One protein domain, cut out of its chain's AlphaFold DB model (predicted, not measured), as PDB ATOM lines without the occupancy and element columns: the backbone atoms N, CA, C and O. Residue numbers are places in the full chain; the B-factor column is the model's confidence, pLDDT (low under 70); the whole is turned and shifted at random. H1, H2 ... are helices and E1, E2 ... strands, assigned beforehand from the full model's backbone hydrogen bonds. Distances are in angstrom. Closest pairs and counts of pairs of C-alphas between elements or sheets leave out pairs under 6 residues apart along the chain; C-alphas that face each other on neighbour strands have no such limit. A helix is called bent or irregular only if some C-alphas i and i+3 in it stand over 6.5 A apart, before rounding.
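Overview. This is residues 26 to 71 and 78 to 149 of the 180 residues of an uncharacterized protein of Cytobacillus firmus (UniProt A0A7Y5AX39). One twisted sheet, made of three long, bent strands, E1, E2 and E3, with the short E4 and E5 beside E3, has H1 standing up from one face and H3, with the short H2, on the opposite face. E1 and E2 bend together, and their paired ends, residues 61 to 67 and 80 to 85, fold over as an arm beside H2. The printed part has 118 residues, with three named helices and five named strands, which follow each other along the chain as H1, E1, E2, E3, E4, H2, H3 and E5; the class is mixed, helices and strands, and the neighbour pairs of the branched sheet, E1 and E2, E2 and E3, E3 and E4, and E3 and E5, are antiparallel. It is compact, with a radius of gyration of the C-alphas of 15.6 A and spans of 47 by 36 by 32 A.

Along the chain. H1, residues 26 to 42, begins at C-alpha 26 (-5.731, -57.959, -17.544) and is 24.6 A long. E1, residues 52 to 67, spans 31.8 A and bends by 94 degrees at residue 60. E2, residues 80 to 98, spans 38.5 A and bends by 101 degrees at residue 85. E3 is residues 104 to 114, 30.7 A; E4, 119 to 121; H2, 123 to 126; H3, 130 to 139, 14.8 A. E5, residues 145 to 147, ends at C-alpha 147 (24.101, -42.805, -21.847).

Arrangement. E1 and E3 lie on opposite sides of E2, with N 57 and O 90 2.8 A apart and N 91 and O 111 2.9 A apart. E4 and E5 lie on the other side of E3 from E2, with N 121 and O 112 at 2.9 A and N 106 and O 146 at 2.8 A. H1 only just stands up from the sheet, rising 42 degrees. H3 runs along E2, at 9 degrees on the local plane and a height over the sheet of 9.3 A; the closest C-alphas, of Ile 90 and Ile 132, are 7.6 A apart. H2 is over none of the strands; C-alphas Thr 64 of E1 and Asn 125 are its closest, 4.8 A. Every O i to N i+4 pair is within hydrogen-bond range in H1, and 5 of 6 in H3; H2 is too short for one.

Size, cuts and confidence. The C-alphas farthest apart, of Asp 71 and Ala 149, are 50.3 A apart. Residues 72 to 77 are not printed, and C-alphas 71 and 78 are 10.6 A apart across this cut. No printed whole link is long. pLDDT is under 70 at residues 26 to 27, 68 to 71 and 78 to 79.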
ATOM      1  N   ASP A  26      -5.518 -57.840 -16.095       68.38
ATOM      2  CA  ASP A  26      -5.731 -57.959 -17.544       68.38
ATOM      3  C   ASP A  26      -5.783 -56.580 -18.236       68.38
ATOM      4  O   ASP A  26      -5.230 -56.425 -19.320       68.38
ATOM      5  N   ALA A  27      -6.400 -55.573 -17.602       67.69
ATOM      6  CA  ALA A  27      -6.497 -54.215 -18.147       67.69
ATOM      7  C   ALA A  27      -5.166 -53.441 -18.091       67.69
ATOM      8  O   ALA A  27      -4.853 -52.681 -19.003       67.69
ATOM      9  N   GLU A  28      -4.378 -53.641 -17.033       70.88
ATOM     10  CA  GLU A  28      -3.024 -53.082 -16.909       70.88
ATOM     11  C   GLU A  28      -2.116 -53.612 -18.023       70.88
ATOM     12  O   GLU A  28      -1.471 -52.838 -18.725       70.88
ATOM     13  N   LYS A  29      -2.161 -54.926 -18.263       79.38
ATOM     14  CA  LYS A  29      -1.386 -55.569 -19.321       79.38
ATOM     15  C   LYS A  29      -1.793 -55.115 -20.726       79.38
ATOM     16  O   LYS A  29      -0.933 -54.894 -21.568       79.38
ATOM     17  N   GLU A  30      -3.091 -54.964 -20.983       83.25
ATOM     18  CA  GLU A  30      -3.584 -54.453 -22.267       83.25
ATOM     19  C   GLU A  30      -3.046 -53.043 -22.556       83.25
ATOM     20  O   GLU A  30      -2.661 -52.739 -23.684       83.25
ATOM     21  N   PHE A  31      -2.963 -52.193 -21.533       82.50
ATOM     22  CA  PHE A  31      -2.404 -50.853 -21.665       82.50
ATOM     23  C   PHE A  31      -0.881 -50.858 -21.875       82.50
ATOM     24  O   PHE A  31      -0.382 -50.114 -22.721       82.50
ATOM     25  N   GLU A  32      -0.148 -51.716 -21.163       87.31
ATOM     26  CA  GLU A  32       1.288 -51.922 -21.395       87.31
ATOM     27  C   GLU A  32       1.569 -52.381 -22.833       87.31
ATOM     28  O   GLU A  32       2.438 -51.811 -23.490       87.31
ATOM     29  N   ASP A  33       0.783 -53.327 -23.357       90.88
ATOM     30  CA  ASP A  33       0.909 -53.823 -24.733       90.88
ATOM     31  C   ASP A  33       0.655 -52.704 -25.771       90.88
ATOM     32  O   ASP A  33       1.326 -52.632 -26.806       90.88
ATOM     33  N   ILE A  34      -0.294 -51.797 -25.498       90.38
ATOM     34  CA  ILE A  34      -0.588 -50.633 -26.352       90.38
ATOM     35  C   ILE A  34       0.590 -49.647 -26.368       90.38
ATOM     36  O   ILE A  34       0.964 -49.154 -27.439       90.38
ATOM     37  N   ILE A  35       1.189 -49.367 -25.207       91.88
ATOM     38  CA  ILE A  35       2.380 -48.512 -25.104       91.88
ATOM     39  C   ILE A  35       3.558 -49.165 -25.827       91.88
ATOM     40  O   ILE A  35       4.190 -48.509 -26.654       91.88
ATOM     41  N   GLU A  36       3.822 -50.446 -25.575       94.38
ATOM     42  CA  GLU A  36       4.910 -51.207 -26.196       94.38
ATOM     43  C   GLU A  36       4.838 -51.123 -27.727       94.38
ATOM     44  O   GLU A  36       5.808 -50.755 -28.395       94.38
ATOM     45  N   GLU A  37       3.665 -51.382 -28.308       93.81
ATOM     46  CA  GLU A  37       3.486 -51.332 -29.759       93.81
ATOM     47  C   GLU A  37       3.706 -49.919 -30.322       93.81
ATOM     48  O   GLU A  37       4.302 -49.755 -31.394       93.81
ATOM     49  N   GLN A  38       3.287 -48.880 -29.598       92.94
ATOM     50  CA  GLN A  38       3.534 -47.497 -30.000       92.94
ATOM     51  C   GLN A  38       5.016 -47.129 -29.921       92.94
ATOM     52  O   GLN A  38       5.542 -46.492 -30.842       92.94
ATOM     53  N   LEU A  39       5.714 -47.545 -28.863       93.94
ATOM     54  CA  LEU A  39       7.149 -47.320 -28.698       93.94
ATOM     55  C   LEU A  39       7.936 -47.979 -29.833       93.94
ATOM     56  O   LEU A  39       8.769 -47.324 -30.462       93.94
ATOM     57  N   ARG A  40       7.604 -49.227 -30.180       94.25
ATOM     58  CA  ARG A  40       8.221 -49.959 -31.300       94.25
ATOM     59  C   ARG A  40       8.041 -49.256 -32.642       94.25
ATOM     60  O   ARG A  40       8.948 -49.281 -33.473       94.25
ATOM     61  N   ARG A  41       6.891 -48.615 -32.865       93.12
ATOM     62  CA  ARG A  41       6.582 -47.908 -34.121       93.12
ATOM     63  C   ARG A  41       7.217 -46.528 -34.215       93.12
ATOM     64  O   ARG A  41       7.623 -46.124 -35.303       93.12
ATOM     65  N   THR A  42       7.272 -45.794 -33.108       91.56
ATOM     66  CA  THR A  42       7.586 -44.354 -33.116       91.56
ATOM     67  C   THR A  42       8.999 -44.035 -32.641       91.56
ATOM     68  O   THR A  42       9.608 -43.071 -33.113       91.56
ATOM     69  N   VAL A  43       9.567 -44.840 -31.740       91.75
ATOM     70  CA  VAL A  43      10.871 -44.570 -31.132       91.75
ATOM     71  C   VAL A  43      11.964 -45.344 -31.862       91.75
ATOM     72  O   VAL A  43      12.130 -46.555 -31.732       91.75
ATOM     73  N   HIS A  44      12.793 -44.623 -32.616       91.81
ATOM     74  CA  HIS A  44      13.953 -45.227 -33.271       91.81
ATOM     75  C   HIS A  44      14.919 -45.855 -32.261       91.81
ATOM     76  O   HIS A  44      15.246 -45.245 -31.242       91.81
ATOM     77  N   TYR A  45      15.441 -47.038 -32.597       93.25
ATOM     78  CA  TYR A  45      16.348 -47.817 -31.745       93.25
ATOM     79  C   TYR A  45      15.753 -48.230 -30.400       93.25
ATOM     80  O   TYR A  45      16.513 -48.536 -29.485       93.25
ATOM     81  N   TYR A  46      14.431 -48.215 -30.255       95.38
ATOM     82  CA  TYR A  46      13.789 -48.720 -29.055       95.38
ATOM     83  C   TYR A  46      14.195 -50.178 -28.785       95.38
ATOM     84  O   TYR A  46      14.284 -50.991 -29.707       95.38
ATOM     85  N   ASN A  47      14.518 -50.473 -27.528       94.25
ATOM     86  CA  ASN A  47      14.789 -51.824 -27.058       94.25
ATOM     87  C   ASN A  47      13.463 -52.426 -26.574       94.25
ATOM     88  O   ASN A  47      12.857 -51.873 -25.662       94.25
ATOM     89  N   GLU A  48      13.010 -53.511 -27.198       93.75
ATOM     90  CA  GLU A  48      11.732 -54.157 -26.852       93.75
ATOM     91  C   GLU A  48      11.703 -54.565 -25.369       93.75
ATOM     92  O   GLU A  48      12.741 -54.945 -24.810       93.75
ATOM     93  N   ASP A  49      10.532 -54.446 -24.741       92.44
ATOM     94  CA  ASP A  49      10.275 -54.772 -23.329       92.44
ATOM     95  C   ASP A  49      11.179 -54.015 -22.330       92.44
ATOM     96  O   ASP A  49      11.441 -54.479 -21.216       92.44
ATOM     97  N   SER A  50      11.728 -52.859 -22.727       93.12
ATOM     98  CA  SER A  50      12.684 -52.102 -21.902       93.12
ATOM     99  C   SER A  50      12.087 -50.902 -21.178       93.12
ATOM    100  O   SER A  50      12.815 -50.215 -20.454       93.12
ATOM    101  N   PHE A  51      10.806 -50.604 -21.403       95.00
ATOM    102  CA  PHE A  51      10.190 -49.448 -20.768       95.00
ATOM    103  C   PHE A  51       9.794 -49.746 -19.319       95.00
ATOM    104  O   PHE A  51       9.533 -50.882 -18.933       95.00
ATOM    105  N   SER A  52       9.756 -48.697 -18.509       93.75
ATOM    106  CA  SER A  52       9.293 -48.721 -17.129       93.75
ATOM    107  C   SER A  52       8.473 -47.472 -16.882       93.75
ATOM    108  O   SER A  52       8.964 -46.360 -17.068       93.75
ATOM    109  N   VAL A  53       7.245 -47.641 -16.404       93.31
ATOM    110  CA  VAL A  53       6.429 -46.515 -15.945       93.31
ATOM    111  C   VAL A  53       7.044 -45.943 -14.667       93.31
ATOM    112  O   VAL A  53       7.319 -46.682 -13.722       93.31
ATOM    113  N   ILE A  54       7.299 -44.635 -14.657       93.38
ATOM    114  CA  ILE A  54       7.777 -43.898 -13.481       93.38
ATOM    115  C   ILE A  54       6.573 -43.381 -12.697       93.38
ATOM    116  O   ILE A  54       6.481 -43.613 -11.493       93.38
ATOM    117  N   ASP A  55       5.653 -42.705 -13.385       92.50
ATOM    118  CA  ASP A  55       4.393 -42.237 -12.816       92.50
ATOM    119  C   ASP A  55       3.309 -42.134 -13.896       92.50
ATOM    120  O   ASP A  55       3.603 -42.038 -15.092       92.50
ATOM    121  N   ALA A  56       2.046 -42.156 -13.484       91.62
ATOM    122  CA  ALA A  56       0.905 -42.041 -14.377       91.62
ATOM    123  C   ALA A  56      -0.233 -41.244 -13.736       91.62
ATOM    124  O   ALA A  56      -0.536 -41.374 -12.550       91.62
ATOM    125  N   TYR A  57      -0.915 -40.449 -14.552       88.94
ATOM    126  CA  TYR A  57      -2.043 -39.626 -14.140       88.94
ATOM    127  C   TYR A  57      -3.179 -39.727 -15.156       88.94
ATOM    128  O   TYR A  57      -2.945 -39.752 -16.359       88.94
ATOM    129  N   GLY A  58      -4.419 -39.780 -14.677       90.19
ATOM    130  CA  GLY A  58      -5.605 -39.857 -15.526       90.19
ATOM    131  C   GLY A  58      -6.622 -38.793 -15.146       90.19
ATOM    132  O   GLY A  58      -6.886 -38.578 -13.961       90.19
ATOM    133  N   MET A  59      -7.220 -38.143 -16.142       90.06
ATOM    134  CA  MET A  59      -8.286 -37.164 -15.933       90.06
ATOM    135  C   MET A  59      -9.257 -37.098 -17.110       90.06
ATOM    136  O   MET A  59      -8.909 -37.427 -18.236       90.06
ATOM    137  N   GLN A  60     -10.460 -36.584 -16.864       92.06
ATOM    138  CA  GLN A  60     -11.322 -36.093 -17.939       92.06
ATOM    139  C   GLN A  60     -10.867 -34.683 -18.329       92.06
ATOM    140  O   GLN A  60     -10.883 -33.794 -17.477       92.06
ATOM    141  N   GLY A  61     -10.508 -34.456 -19.591       89.88
ATOM    142  CA  GLY A  61     -10.030 -33.158 -20.076       89.88
ATOM    143  C   GLY A  61     -10.468 -32.843 -21.500       89.88
ATOM    144  O   GLY A  61     -11.115 -33.656 -22.157       89.88
ATOM    145  N   GLN A  62     -10.132 -31.643 -21.970       90.25
ATOM    146  CA  GLN A  62     -10.315 -31.274 -23.373       90.25
ATOM    147  C   GLN A  62      -9.095 -31.663 -24.204       90.25
ATOM    148  O   GLN A  62      -7.957 -31.453 -23.789       90.25
ATOM    149  N   VAL A  63      -9.350 -32.190 -25.393       90.69
ATOM    150  CA  VAL A  63      -8.356 -32.463 -26.422       90.69
ATOM    151  C   VAL A  63      -8.599 -31.486 -27.566       90.69
ATOM    152  O   VAL A  63      -9.715 -31.401 -28.077       90.69
ATOM    153  N   THR A  64      -7.556 -30.760 -27.964       88.50
ATOM    154  CA  THR A  64      -7.590 -29.820 -29.093       88.50
ATOM    155  C   THR A  64      -6.648 -30.313 -30.187       88.50
ATOM    156  O   THR A  64      -5.425 -30.324 -30.021       88.50
ATOM    157  N   LYS A  65      -7.191 -30.738 -31.325       83.56
ATOM    158  CA  LYS A  65      -6.434 -31.299 -32.448       83.56
ATOM    159  C   LYS A  65      -6.518 -30.363 -33.643       83.56
ATOM    160  O   LYS A  65      -7.592 -29.903 -34.000       83.56
ATOM    161  N   ILE A  66      -5.373 -30.078 -34.254       77.69
ATOM    162  CA  ILE A  66      -5.309 -29.312 -35.500       77.69
ATOM    163  C   ILE A  66      -5.242 -30.336 -36.630       77.69
ATOM    164  O   ILE A  66      -4.265 -31.082 -36.726       77.69
ATOM    165  N   VAL A  67      -6.293 -30.411 -37.440       72.75
ATOM    166  CA  VAL A  67      -6.390 -31.298 -38.597       72.75
ATOM    167  C   VAL A  67      -6.212 -30.455 -39.853       72.75
ATOM    168  O   VAL A  67      -6.923 -29.479 -40.078       72.75
ATOM    169  N   THR A  68      -5.234 -30.820 -40.679       65.50
ATOM    170  CA  THR A  68      -5.071 -30.238 -42.014       65.50
ATOM    171  C   THR A  68      -5.680 -31.213 -43.024       65.50
ATOM    172  O   THR A  68      -5.112 -32.287 -43.226       65.50
ATOM    173  N   PRO A  69      -6.844 -30.914 -43.623       61.44
ATOM    174  CA  PRO A  69      -7.428 -31.788 -44.631       61.44
ATOM    175  C   PRO A  69      -6.609 -31.746 -45.932       61.44
ATOM    176  O   PRO A  69      -6.493 -30.708 -46.578       61.44
ATOM    177  N   ASP A  70      -6.072 -32.899 -46.344       55.22
ATOM    178  CA  ASP A  70      -5.371 -33.112 -47.625       55.22
ATOM    179  C   ASP A  70      -6.357 -33.295 -48.813       55.22
ATOM    180  O   ASP A  70      -6.143 -34.129 -49.698       55.22
ATOM    181  N   ASP A  71      -7.482 -32.565 -48.846       55.31
ATOM    182  CA  ASP A  71      -8.473 -32.682 -49.928       55.31
ATOM    183  C   ASP A  71      -8.242 -31.612 -51.022       55.31
ATOM    184  O   ASP A  71      -8.366 -30.411 -50.761       55.31
ATOM    185  N   GLU A  78      -7.478 -24.220 -44.827       56.22
ATOM    186  CA  GLU A  78      -8.312 -24.191 -43.611       56.22
ATOM    187  C   GLU A  78      -7.798 -25.253 -42.626       56.22
ATOM    188  O   GLU A  78      -8.022 -26.446 -42.802       56.22
ATOM    189  N   GLU A  79      -7.032 -24.815 -41.619       63.28
ATOM    190  CA  GLU A  79      -6.730 -25.632 -40.438       63.28
ATOM    191  C   GLU A  79      -8.038 -25.831 -39.660       63.28
ATOM    192  O   GLU A  79      -8.588 -24.871 -39.114       63.28
ATOM    193  N   GLU A  80      -8.559 -27.056 -39.627       71.12
ATOM    194  CA  GLU A  80      -9.751 -27.382 -38.849       71.12
ATOM    195  C   GLU A  80      -9.316 -27.765 -37.431       71.12
ATOM    196  O   GLU A  80      -8.488 -28.656 -37.230       71.12
ATOM    197  N   VAL A  81      -9.826 -27.038 -36.436       78.19
ATOM    198  CA  VAL A  81      -9.543 -27.315 -35.027       78.19
ATOM    199  C   VAL A  81     -10.668 -28.185 -34.479       78.19
ATOM    200  O   VAL A  81     -11.791 -27.719 -34.296       78.19
ATOM    201  N   GLU A  82     -10.364 -29.449 -34.213       83.44
ATOM    202  CA  GLU A  82     -11.265 -30.379 -33.544       83.44
ATOM    203  C   GLU A  82     -11.075 -30.265 -32.027       83.44
ATOM    204  O   GLU A  82      -9.991 -30.517 -31.499       83.44
ATOM    205  N   GLU A  83     -12.138 -29.890 -31.315       88.25
ATOM    206  CA  GLU A  83     -12.163 -29.833 -29.852       88.25
ATOM    207  C   GLU A  83     -13.188 -30.828 -29.314       88.25
ATOM    208  O   GLU A  83     -14.373 -30.777 -29.655       88.25
ATOM    209  N   TYR A  84     -12.745 -31.728 -28.443       90.94
ATOM    210  CA  TYR A  84     -13.628 -32.684 -27.786       90.94
ATOM    211  C   TYR A  84     -13.172 -32.966 -26.352       90.94
ATOM    212  O   TYR A  84     -12.050 -32.668 -25.957       90.94
ATOM    213  N   SER A  85     -14.072 -33.514 -25.537       91.06
ATOM    214  CA  SER A  85     -13.770 -33.918 -24.160       91.06
ATOM    215  C   SER A  85     -13.547 -35.423 -24.114       91.06
ATOM    216  O   SER A  85     -14.387 -36.159 -24.628       91.06
ATOM    217  N   SER A  86     -12.456 -35.864 -23.492       92.25
ATOM    218  CA  SER A  86     -12.117 -37.283 -23.364       92.25
ATOM    219  C   SER A  86     -11.427 -37.622 -22.032       92.25
ATOM    220  O   SER A  86     -10.878 -36.744 -21.355       92.25
ATOM    221  N   HIS A  87     -11.471 -38.899 -21.640       92.12
ATOM    222  CA  HIS A  87     -10.604 -39.483 -20.619       92.12
ATOM    223  C   HIS A  87      -9.160 -39.574 -21.133       92.12
ATOM    224  O   HIS A  87      -8.807 -40.446 -21.926       92.12
ATOM    225  N   ILE A  88      -8.308 -38.682 -20.637       91.06
ATOM    226  CA  ILE A  88      -6.898 -38.578 -21.006       91.06
ATOM    227  C   ILE A  88      -6.044 -39.253 -19.929       91.06
ATOM    228  O   ILE A  88      -6.120 -38.910 -18.746       91.06
ATOM    229  N   GLY A  89      -5.201 -40.188 -20.353       90.56
ATOM    230  CA  GLY A  89      -4.094 -40.735 -19.582       90.56
ATOM    231  C   GLY A  89      -2.780 -40.061 -19.944       90.56
ATOM    232  O   GLY A  89      -2.500 -39.806 -21.113       90.56
ATOM    233  N   ILE A  90      -1.956 -39.807 -18.937       91.56
ATOM    234  CA  ILE A  90      -0.582 -39.342 -19.076       91.56
ATOM    235  C   ILE A  90       0.306 -40.333 -18.361       91.56
ATOM    236  O   ILE A  90       0.042 -40.693 -17.216       91.56
ATOM    237  N   VAL A  91       1.377 -40.738 -19.023       93.06
ATOM    238  CA  VAL A  91       2.373 -41.638 -18.463       93.06
ATOM    239  C   VAL A  91       3.736 -40.991 -18.623       93.06
ATOM    240  O   VAL A  91       4.124 -40.629 -19.733       93.06
ATOM    241  N   PHE A  92       4.455 -40.844 -17.518       94.38
ATOM    242  CA  PHE A  92       5.876 -40.536 -17.517       94.38
ATOM    243  C   PHE A  92       6.638 -41.852 -17.382       94.38
ATOM    244  O   PHE A  92       6.441 -42.595 -16.416       94.38
ATOM    245  N   LEU A  93       7.463 -42.184 -18.372       94.81
ATOM    246  CA  LEU A  93       8.154 -43.470 -18.435       94.81
ATOM    247  C   LEU A  93       9.628 -43.317 -18.799       94.81
ATOM    248  O   LEU A  93      10.024 -42.381 -19.491       94.81
ATOM    249  N   GLU A  94      10.436 -44.271 -18.346       96.31
ATOM    250  CA  GLU A  94      11.792 -44.506 -18.835       96.31
ATOM    251  C   GLU A  94      11.741 -45.573 -19.931       96.31
ATOM    252  O   GLU A  94      11.039 -46.569 -19.796       96.31
ATOM    253  N   LEU A  95      12.522 -45.402 -20.993       95.75
ATOM    254  CA  LEU A  95      12.742 -46.403 -22.033       95.75
ATOM    255  C   LEU A  95      14.227 -46.531 -22.373       95.75
ATOM    256  O   LEU A  95      15.001 -45.578 -22.217       95.75
ATOM    257  N   GLU A  96      14.637 -47.685 -22.901       95.81
ATOM    258  CA  GLU A  96      15.984 -47.860 -23.439       95.81
ATOM    259  C   GLU A  96      16.010 -47.704 -24.965       95.81
ATOM    260  O   GLU A  96      15.213 -48.278 -25.707       95.81
ATOM    261  N   GLN A  97      16.991 -46.945 -25.457       95.25
ATOM    262  CA  GLN A  97      17.347 -46.876 -26.869       95.25
ATOM    263  C   GLN A  97      18.712 -47.524 -27.089       95.25
ATOM    264  O   GLN A  97      19.743 -47.036 -26.614       95.25
ATOM    265  N   LYS A  98      18.737 -48.605 -27.862       93.69
ATOM    266  CA  LYS A  98      19.929 -49.382 -28.185       93.69
ATOM    267  C   LYS A  98      20.310 -49.175 -29.646       93.69
ATOM    268  O   LYS A  98      19.764 -49.809 -30.544       93.69
ATOM    269  N   ARG A  99      21.282 -48.292 -29.897       89.25
ATOM    270  CA  ARG A  99      21.779 -48.049 -31.264       89.25
ATOM    271  C   ARG A  99      22.525 -49.267 -31.809       89.25
ATOM    272  O   ARG A  99      22.411 -49.601 -32.982       89.25
ATOM    273  N   ASP A 100      23.323 -49.891 -30.951       89.12
ATOM    274  CA  ASP A 100      24.138 -51.066 -31.241       89.12
ATOM    275  C   ASP A 100      24.426 -51.832 -29.931       89.12
ATOM    276  O   ASP A 100      23.876 -51.519 -28.874       89.12
ATOM    277  N   SER A 101      25.272 -52.865 -29.971       86.69
ATOM    278  CA  SER A 101      25.602 -53.665 -28.782       86.69
ATOM    279  C   SER A 101      26.464 -52.940 -27.738       86.69
ATOM    280  O   SER A 101      26.687 -53.493 -26.665       86.69
ATOM    281  N   LEU A 102      26.995 -51.756 -28.048       87.50
ATOM    282  CA  LEU A 102      27.936 -51.007 -27.213       87.50
ATOM    283  C   LEU A 102      27.326 -49.712 -26.668       87.50
ATOM    284  O   LEU A 102      27.683 -49.300 -25.565       87.50
ATOM    285  N   PHE A 103      26.422 -49.074 -27.414       91.88
ATOM    286  CA  PHE A 103      25.846 -47.767 -27.098       91.88
ATOM    287  C   PHE A 103      24.349 -47.871 -26.788       91.88
ATOM    288  O   PHE A 103      23.500 -47.899 -27.684       91.88
ATOM    289  N   ILE A 104      24.064 -47.894 -25.487       94.56
ATOM    290  CA  ILE A 104      22.733 -47.964 -24.888       94.56
ATOM    291  C   ILE A 104      22.462 -46.637 -24.181       94.56
ATOM    292  O   ILE A 104      23.312 -46.128 -23.436       94.56
ATOM    293  N   PHE A 105      21.276 -46.092 -24.409       95.00
ATOM    294  CA  PHE A 105      20.788 -44.853 -23.822       95.00
ATOM    295  C   PHE A 105      19.503 -45.133 -23.054       95.00
ATOM    296  O   PHE A 105      18.675 -45.902 -23.523       95.00
ATOM    297  N   LYS A 106      19.328 -44.480 -21.911       95.56
ATOM    298  CA  LYS A 106      18.056 -44.402 -21.197       95.56
ATOM    299  C   LYS A 106      17.445 -43.042 -21.480       95.56
ATOM    300  O   LYS A 106      18.167 -42.041 -21.481       95.56
ATOM    301  N   LYS A 107      16.157 -43.013 -21.788       95.38
ATOM    302  CA  LYS A 107      15.415 -41.794 -22.090       95.38
ATOM    303  C   LYS A 107      14.153 -41.782 -21.245       95.38
ATOM    304  O   LYS A 107      13.421 -42.762 -21.261       95.38
ATOM    305  N   GLU A 108      13.908 -40.677 -20.565       95.56
ATOM    306  CA  GLU A 108      12.642 -40.417 -19.882       95.56
ATOM    307  C   GLU A 108      11.777 -39.512 -20.765       95.56
ATOM    308  O   GLU A 108      12.296 -38.581 -21.391       95.56
ATOM    309  N   ASP A 109      10.493 -39.834 -20.912       94.06
ATOM    310  CA  ASP A 109       9.571 -39.083 -21.770       94.06
ATOM    311  C   ASP A 109       8.107 -39.245 -21.336       94.06
ATOM    312  O   ASP A 109       7.755 -40.160 -20.584       94.06
ATOM    313  N   PHE A 110       7.252 -38.359 -21.846       93.44
ATOM    314  CA  PHE A 110       5.814 -38.379 -21.608       93.44
ATOM    315  C   PHE A 110       5.051 -38.991 -22.778       93.44
ATOM    316  O   PHE A 110       5.322 -38.706 -23.945       93.44
ATOM    317  N   PHE A 111       4.023 -39.761 -22.446       93.06
ATOM    318  CA  PHE A 111       3.061 -40.303 -23.393       93.06
ATOM    319  C   PHE A 111       1.654 -39.915 -22.967       93.06
ATOM    320  O   PHE A 111       1.302 -40.010 -21.792       93.06
ATOM    321  N   TYR A 112       0.859 -39.476 -23.937       92.81
ATOM    322  CA  TYR A 112      -0.517 -39.042 -23.739       92.81
ATOM    323  C   TYR A 112      -1.433 -39.973 -24.524       92.81
ATOM    324  O   TYR A 112      -1.176 -40.247 -25.699       92.81
ATOM    325  N   TYR A 113      -2.488 -40.464 -23.887       92.50
ATOM    326  CA  TYR A 113      -3.405 -41.426 -24.479       92.50
ATOM    327  C   TYR A 113      -4.853 -41.022 -24.225       92.50
ATOM    328  O   TYR A 113      -5.224 -40.686 -23.102       92.50
ATOM    329  N   ASP A 114      -5.662 -41.058 -25.273       92.62
ATOM    330  CA  ASP A 114      -7.105 -40.896 -25.220       92.62
ATOM    331  C   ASP A 114      -7.764 -42.273 -25.054       92.62
ATOM    332  O   ASP A 114      -7.752 -43.093 -25.977       92.62
ATOM    333  N   PHE A 115      -8.359 -42.532 -23.888       89.12
ATOM    334  CA  PHE A 115      -9.030 -43.802 -23.609       89.12
ATOM    335  C   PHE A 115     -10.386 -43.953 -24.308       89.12
ATOM    336  O   PHE A 115     -10.797 -45.084 -24.566       89.12
ATOM    337  N   ASP A 116     -11.081 -42.860 -24.627       91.31
ATOM    338  CA  ASP A 116     -12.399 -42.928 -25.266       91.31
ATOM    339  C   ASP A 116     -12.254 -43.163 -26.783       91.31
ATOM    340  O   ASP A 116     -12.918 -44.034 -27.353       91.31
ATOM    341  N   ASN A 117     -11.330 -42.453 -27.435       89.81
ATOM    342  CA  ASN A 117     -11.065 -42.543 -28.876       89.81
ATOM    343  C   ASN A 117      -9.965 -43.549 -29.249       89.81
ATOM    344  O   ASN A 117      -9.783 -43.831 -30.432       89.81
ATOM    345  N   HIS A 118      -9.281 -44.135 -28.261       90.19
ATOM    346  CA  HIS A 118      -8.225 -45.136 -28.445       90.19
ATOM    347  C   HIS A 118      -7.066 -44.633 -29.326       90.19
ATOM    348  O   HIS A 118      -6.567 -45.353 -30.196       90.19
ATOM    349  N   GLU A 119      -6.646 -43.382 -29.122       90.50
ATOM    350  CA  GLU A 119      -5.556 -42.763 -29.878       90.50
ATOM    351  C   GLU A 119      -4.484 -42.147 -28.976       90.50
ATOM    352  O   GLU A 119      -4.753 -41.660 -27.880       90.50
ATOM    353  N   PHE A 120      -3.239 -42.154 -29.451       91.75
ATOM    354  CA  PHE A 120      -2.164 -41.410 -28.801       91.75
ATOM    355  C   PHE A 120      -2.251 -39.935 -29.172       91.75
ATOM    356  O   PHE A 120      -2.406 -39.580 -30.341       91.75
ATOM    357  N   LEU A 121      -2.085 -39.084 -28.167       91.81
ATOM    358  CA  LEU A 121      -2.134 -37.636 -28.294       91.81
ATOM    359  C   LEU A 121      -0.720 -37.050 -28.238       91.81
ATOM    360  O   LEU A 121       0.206 -37.638 -27.672       91.81
ATOM    361  N   THR A 122      -0.541 -35.859 -28.804       90.56
ATOM    362  CA  THR A 122       0.680 -35.073 -28.607       90.56
ATOM    363  C   THR A 122       0.503 -34.102 -27.444       90.56
ATOM    364  O   THR A 122      -0.613 -33.732 -27.079       90.56
ATOM    365  N   ALA A 123       1.615 -33.619 -26.883       88.50
ATOM    366  CA  ALA A 123       1.581 -32.639 -25.798       88.50
ATOM    367  C   ALA A 123       0.750 -31.391 -26.161       88.50
ATOM    368  O   ALA A 123      -0.017 -30.888 -25.341       88.50
ATOM    369  N   SER A 124       0.829 -30.918 -27.411       89.38
ATOM    370  CA  SER A 124       0.048 -29.762 -27.868       89.38
ATOM    371  C   SER A 124      -1.461 -29.990 -27.812       89.38
ATOM    372  O   SER A 124      -2.197 -29.016 -27.702       89.38
ATOM    373  N   ASN A 125      -1.926 -31.243 -27.859       90.44
ATOM    374  CA  ASN A 125      -3.353 -31.538 -27.798       90.44
ATOM    375  C   ASN A 125      -3.941 -31.401 -26.392       90.44
ATOM    376  O   ASN A 125      -5.149 -31.229 -26.263       90.44
ATOM    377  N   VAL A 126      -3.111 -31.494 -25.346       91.62
ATOM    378  CA  VAL A 126      -3.584 -31.707 -23.967       91.62
ATOM    379  C   VAL A 126      -3.002 -30.742 -22.934       91.62
ATOM    380  O   VAL A 126      -3.580 -30.598 -21.857       91.62
ATOM    381  N   LEU A 127      -1.919 -30.020 -23.252       87.25
ATOM    382  CA  LEU A 127      -1.295 -29.031 -22.355       87.25
ATOM    383  C   LEU A 127      -2.194 -27.825 -22.020       87.25
ATOM    384  O   LEU A 127      -1.865 -27.052 -21.120       87.25
ATOM    385  N   GLY A 128      -3.331 -27.663 -22.706       87.25
ATOM    386  CA  GLY A 128      -4.366 -26.693 -22.335       87.25
ATOM    387  C   GLY A 128      -5.080 -27.022 -21.015       87.25
ATOM    388  O   GLY A 128      -5.669 -26.134 -20.405       87.25
ATOM    389  N   ASN A 129      -5.003 -28.270 -20.542       91.12
ATOM    390  CA  ASN A 129      -5.581 -28.688 -19.267       91.12
ATOM    391  C   ASN A 129      -4.608 -28.398 -18.111       91.12
ATOM    392  O   ASN A 129      -3.469 -28.866 -18.119       91.12
ATOM    393  N   GLU A 130      -5.065 -27.679 -17.082       93.00
ATOM    394  CA  GLU A 130      -4.211 -27.255 -15.959       93.00
ATOM    395  C   GLU A 130      -3.588 -28.436 -15.204       93.00
ATOM    396  O   GLU A 130      -2.385 -28.423 -14.970       93.00
ATOM    397  N   SER A 131      -4.355 -29.487 -14.901       91.06
ATOM    398  CA  SER A 131      -3.840 -30.657 -14.168       91.06
ATOM    399  C   SER A 131      -2.793 -31.446 -14.962       91.06
ATOM    400  O   SER A 131      -1.837 -31.963 -14.392       91.06
ATOM    401  N   ILE A 132      -2.933 -31.496 -16.290       90.88
ATOM    402  CA  ILE A 132      -1.942 -32.100 -17.192       90.88
ATOM    403  C   ILE A 132      -0.654 -31.285 -17.184       90.88
ATOM    404  O   ILE A 132       0.439 -31.846 -17.129       90.88
ATOM    405  N   ARG A 133      -0.783 -29.956 -17.209       93.25
ATOM    406  CA  ARG A 133       0.360 -29.051 -17.130       93.25
ATOM    407  C   ARG A 133       1.075 -29.161 -15.785       93.25
ATOM    408  O   ARG A 133       2.293 -29.217 -15.773       93.25
ATOM    409  N   GLU A 134       0.342 -29.256 -14.679       94.19
ATOM    410  CA  GLU A 134       0.927 -29.467 -13.348       94.19
ATOM    411  C   GLU A 134       1.707 -30.786 -13.268       94.19
ATOM    412  O   GLU A 134       2.821 -30.807 -12.747       94.19
ATOM    413  N   PHE A 135       1.157 -31.873 -13.821       92.62
ATOM    414  CA  PHE A 135       1.856 -33.157 -13.905       92.62
ATOM    415  C   PHE A 135       3.113 -33.071 -14.779       92.62
ATOM    416  O   PHE A 135       4.166 -33.584 -14.411       92.62
ATOM    417  N   PHE A 136       3.025 -32.388 -15.922       92.94
ATOM    418  CA  PHE A 136       4.178 -32.148 -16.782       92.94
ATOM    419  C   PHE A 136       5.257 -31.338 -16.057       92.94
ATOM    420  O   PHE A 136       6.408 -31.759 -16.030       92.94
ATOM    421  N   ASP A 137       4.898 -30.225 -15.417       94.25
ATOM    422  CA  ASP A 137       5.835 -29.342 -14.715       94.25
ATOM    423  C   ASP A 137       6.554 -30.050 -13.552       94.25
ATOM    424  O   ASP A 137       7.695 -29.700 -13.240       94.25
ATOM    425  N   LEU A 138       5.928 -31.066 -12.940       94.88
ATOM    426  CA  LEU A 138       6.530 -31.880 -11.881       94.88
ATOM    427  C   LEU A 138       7.762 -32.659 -12.364       94.88
ATOM    428  O   LEU A 138       8.740 -32.743 -11.624       94.88
ATOM    429  N   TYR A 139       7.722 -33.184 -13.594       93.12
ATOM    430  CA  TYR A 139       8.774 -34.032 -14.173       93.12
ATOM    431  C   TYR A 139       9.484 -33.404 -15.380       93.12
ATOM    432  O   TYR A 139      10.405 -33.991 -15.936       93.12
ATOM    433  N   ALA A 140       9.118 -32.189 -15.797       89.81
ATOM    434  CA  ALA A 140       9.710 -31.522 -16.959       89.81
ATOM    435  C   ALA A 140      11.234 -31.352 -16.833       89.81
ATOM    436  O   ALA A 140      11.947 -31.361 -17.836       89.81
ATOM    437  N   GLY A 141      11.733 -31.201 -15.601       90.06
ATOM    438  CA  GLY A 141      13.166 -31.144 -15.302       90.06
ATOM    439  C   GLY A 141      13.885 -32.495 -15.383       90.06
ATOM    440  O   GLY A 141      15.105 -32.507 -15.532       90.06
ATOM    441  N   ASP A 142      13.138 -33.597 -15.324       90.31
ATOM    442  CA  ASP A 142      13.654 -34.968 -15.312       90.31
ATOM    443  C   ASP A 142      13.684 -35.586 -16.720       90.31
ATOM    444  O   ASP A 142      14.280 -36.641 -16.923       90.31
ATOM    445  N   ILE A 143      13.121 -34.906 -17.734       90.06
ATOM    446  CA  ILE A 143      13.221 -35.321 -19.141       90.06
ATOM    447  C   ILE A 143      14.692 -35.288 -19.583       90.06
ATOM    448  O   ILE A 143      15.212 -34.283 -20.080       90.06
ATOM    449  N   GLU A 144      15.372 -36.420 -19.443       90.81
ATOM    450  CA  GLU A 144      16.768 -36.584 -19.817       90.81
ATOM    451  C   GLU A 144      16.958 -37.797 -20.728       90.81
ATOM    452  O   GLU A 144      16.353 -38.860 -20.570       90.81
ATOM    453  N   LYS A 145      17.882 -37.652 -21.681       92.69
ATOM    454  CA  LYS A 145      18.472 -38.776 -22.401       92.69
ATOM    455  C   LYS A 145      19.910 -38.978 -21.942       92.69
ATOM    456  O   LYS A 145      20.806 -38.238 -22.348       92.69
ATOM    457  N   ARG A 146      20.140 -40.029 -21.161       93.19
ATOM    458  CA  ARG A 146      21.449 -40.374 -20.596       93.19
ATOM    459  C   ARG A 146      22.042 -41.613 -21.252       93.19
ATOM    460  O   ARG A 146      21.349 -42.570 -21.585       93.19
ATOM    461  N   ILE A 147      23.357 -41.611 -21.439       93.06
ATOM    462  CA  ILE A 147      24.101 -42.805 -21.847       93.06
ATOM    463  C   ILE A 147      24.289 -43.718 -20.628       93.06
ATOM    464  O   ILE A 147      24.524 -43.236 -19.521       93.06
ATOM    465  N   THR A 148      24.193 -45.036 -20.802       93.00
ATOM    466  CA  THR A 148      24.467 -45.954 -19.683       93.00
ATOM    467  C   THR A 148      25.931 -45.857 -19.246       93.00
ATOM    468  O   THR A 148      26.819 -45.607 -20.063       93.00
ATOM    469  N   ALA A 149      26.212 -46.112 -17.965       92.94
ATOM    470  CA  ALA A 149      27.575 -46.050 -17.428       92.94
ATOM    471  C   ALA A 149      28.557 -46.961 -18.188       92.94
ATOM    472  O   ALA A 149      29.710 -46.593 -18.413       92.94
TER     473      ALA A 149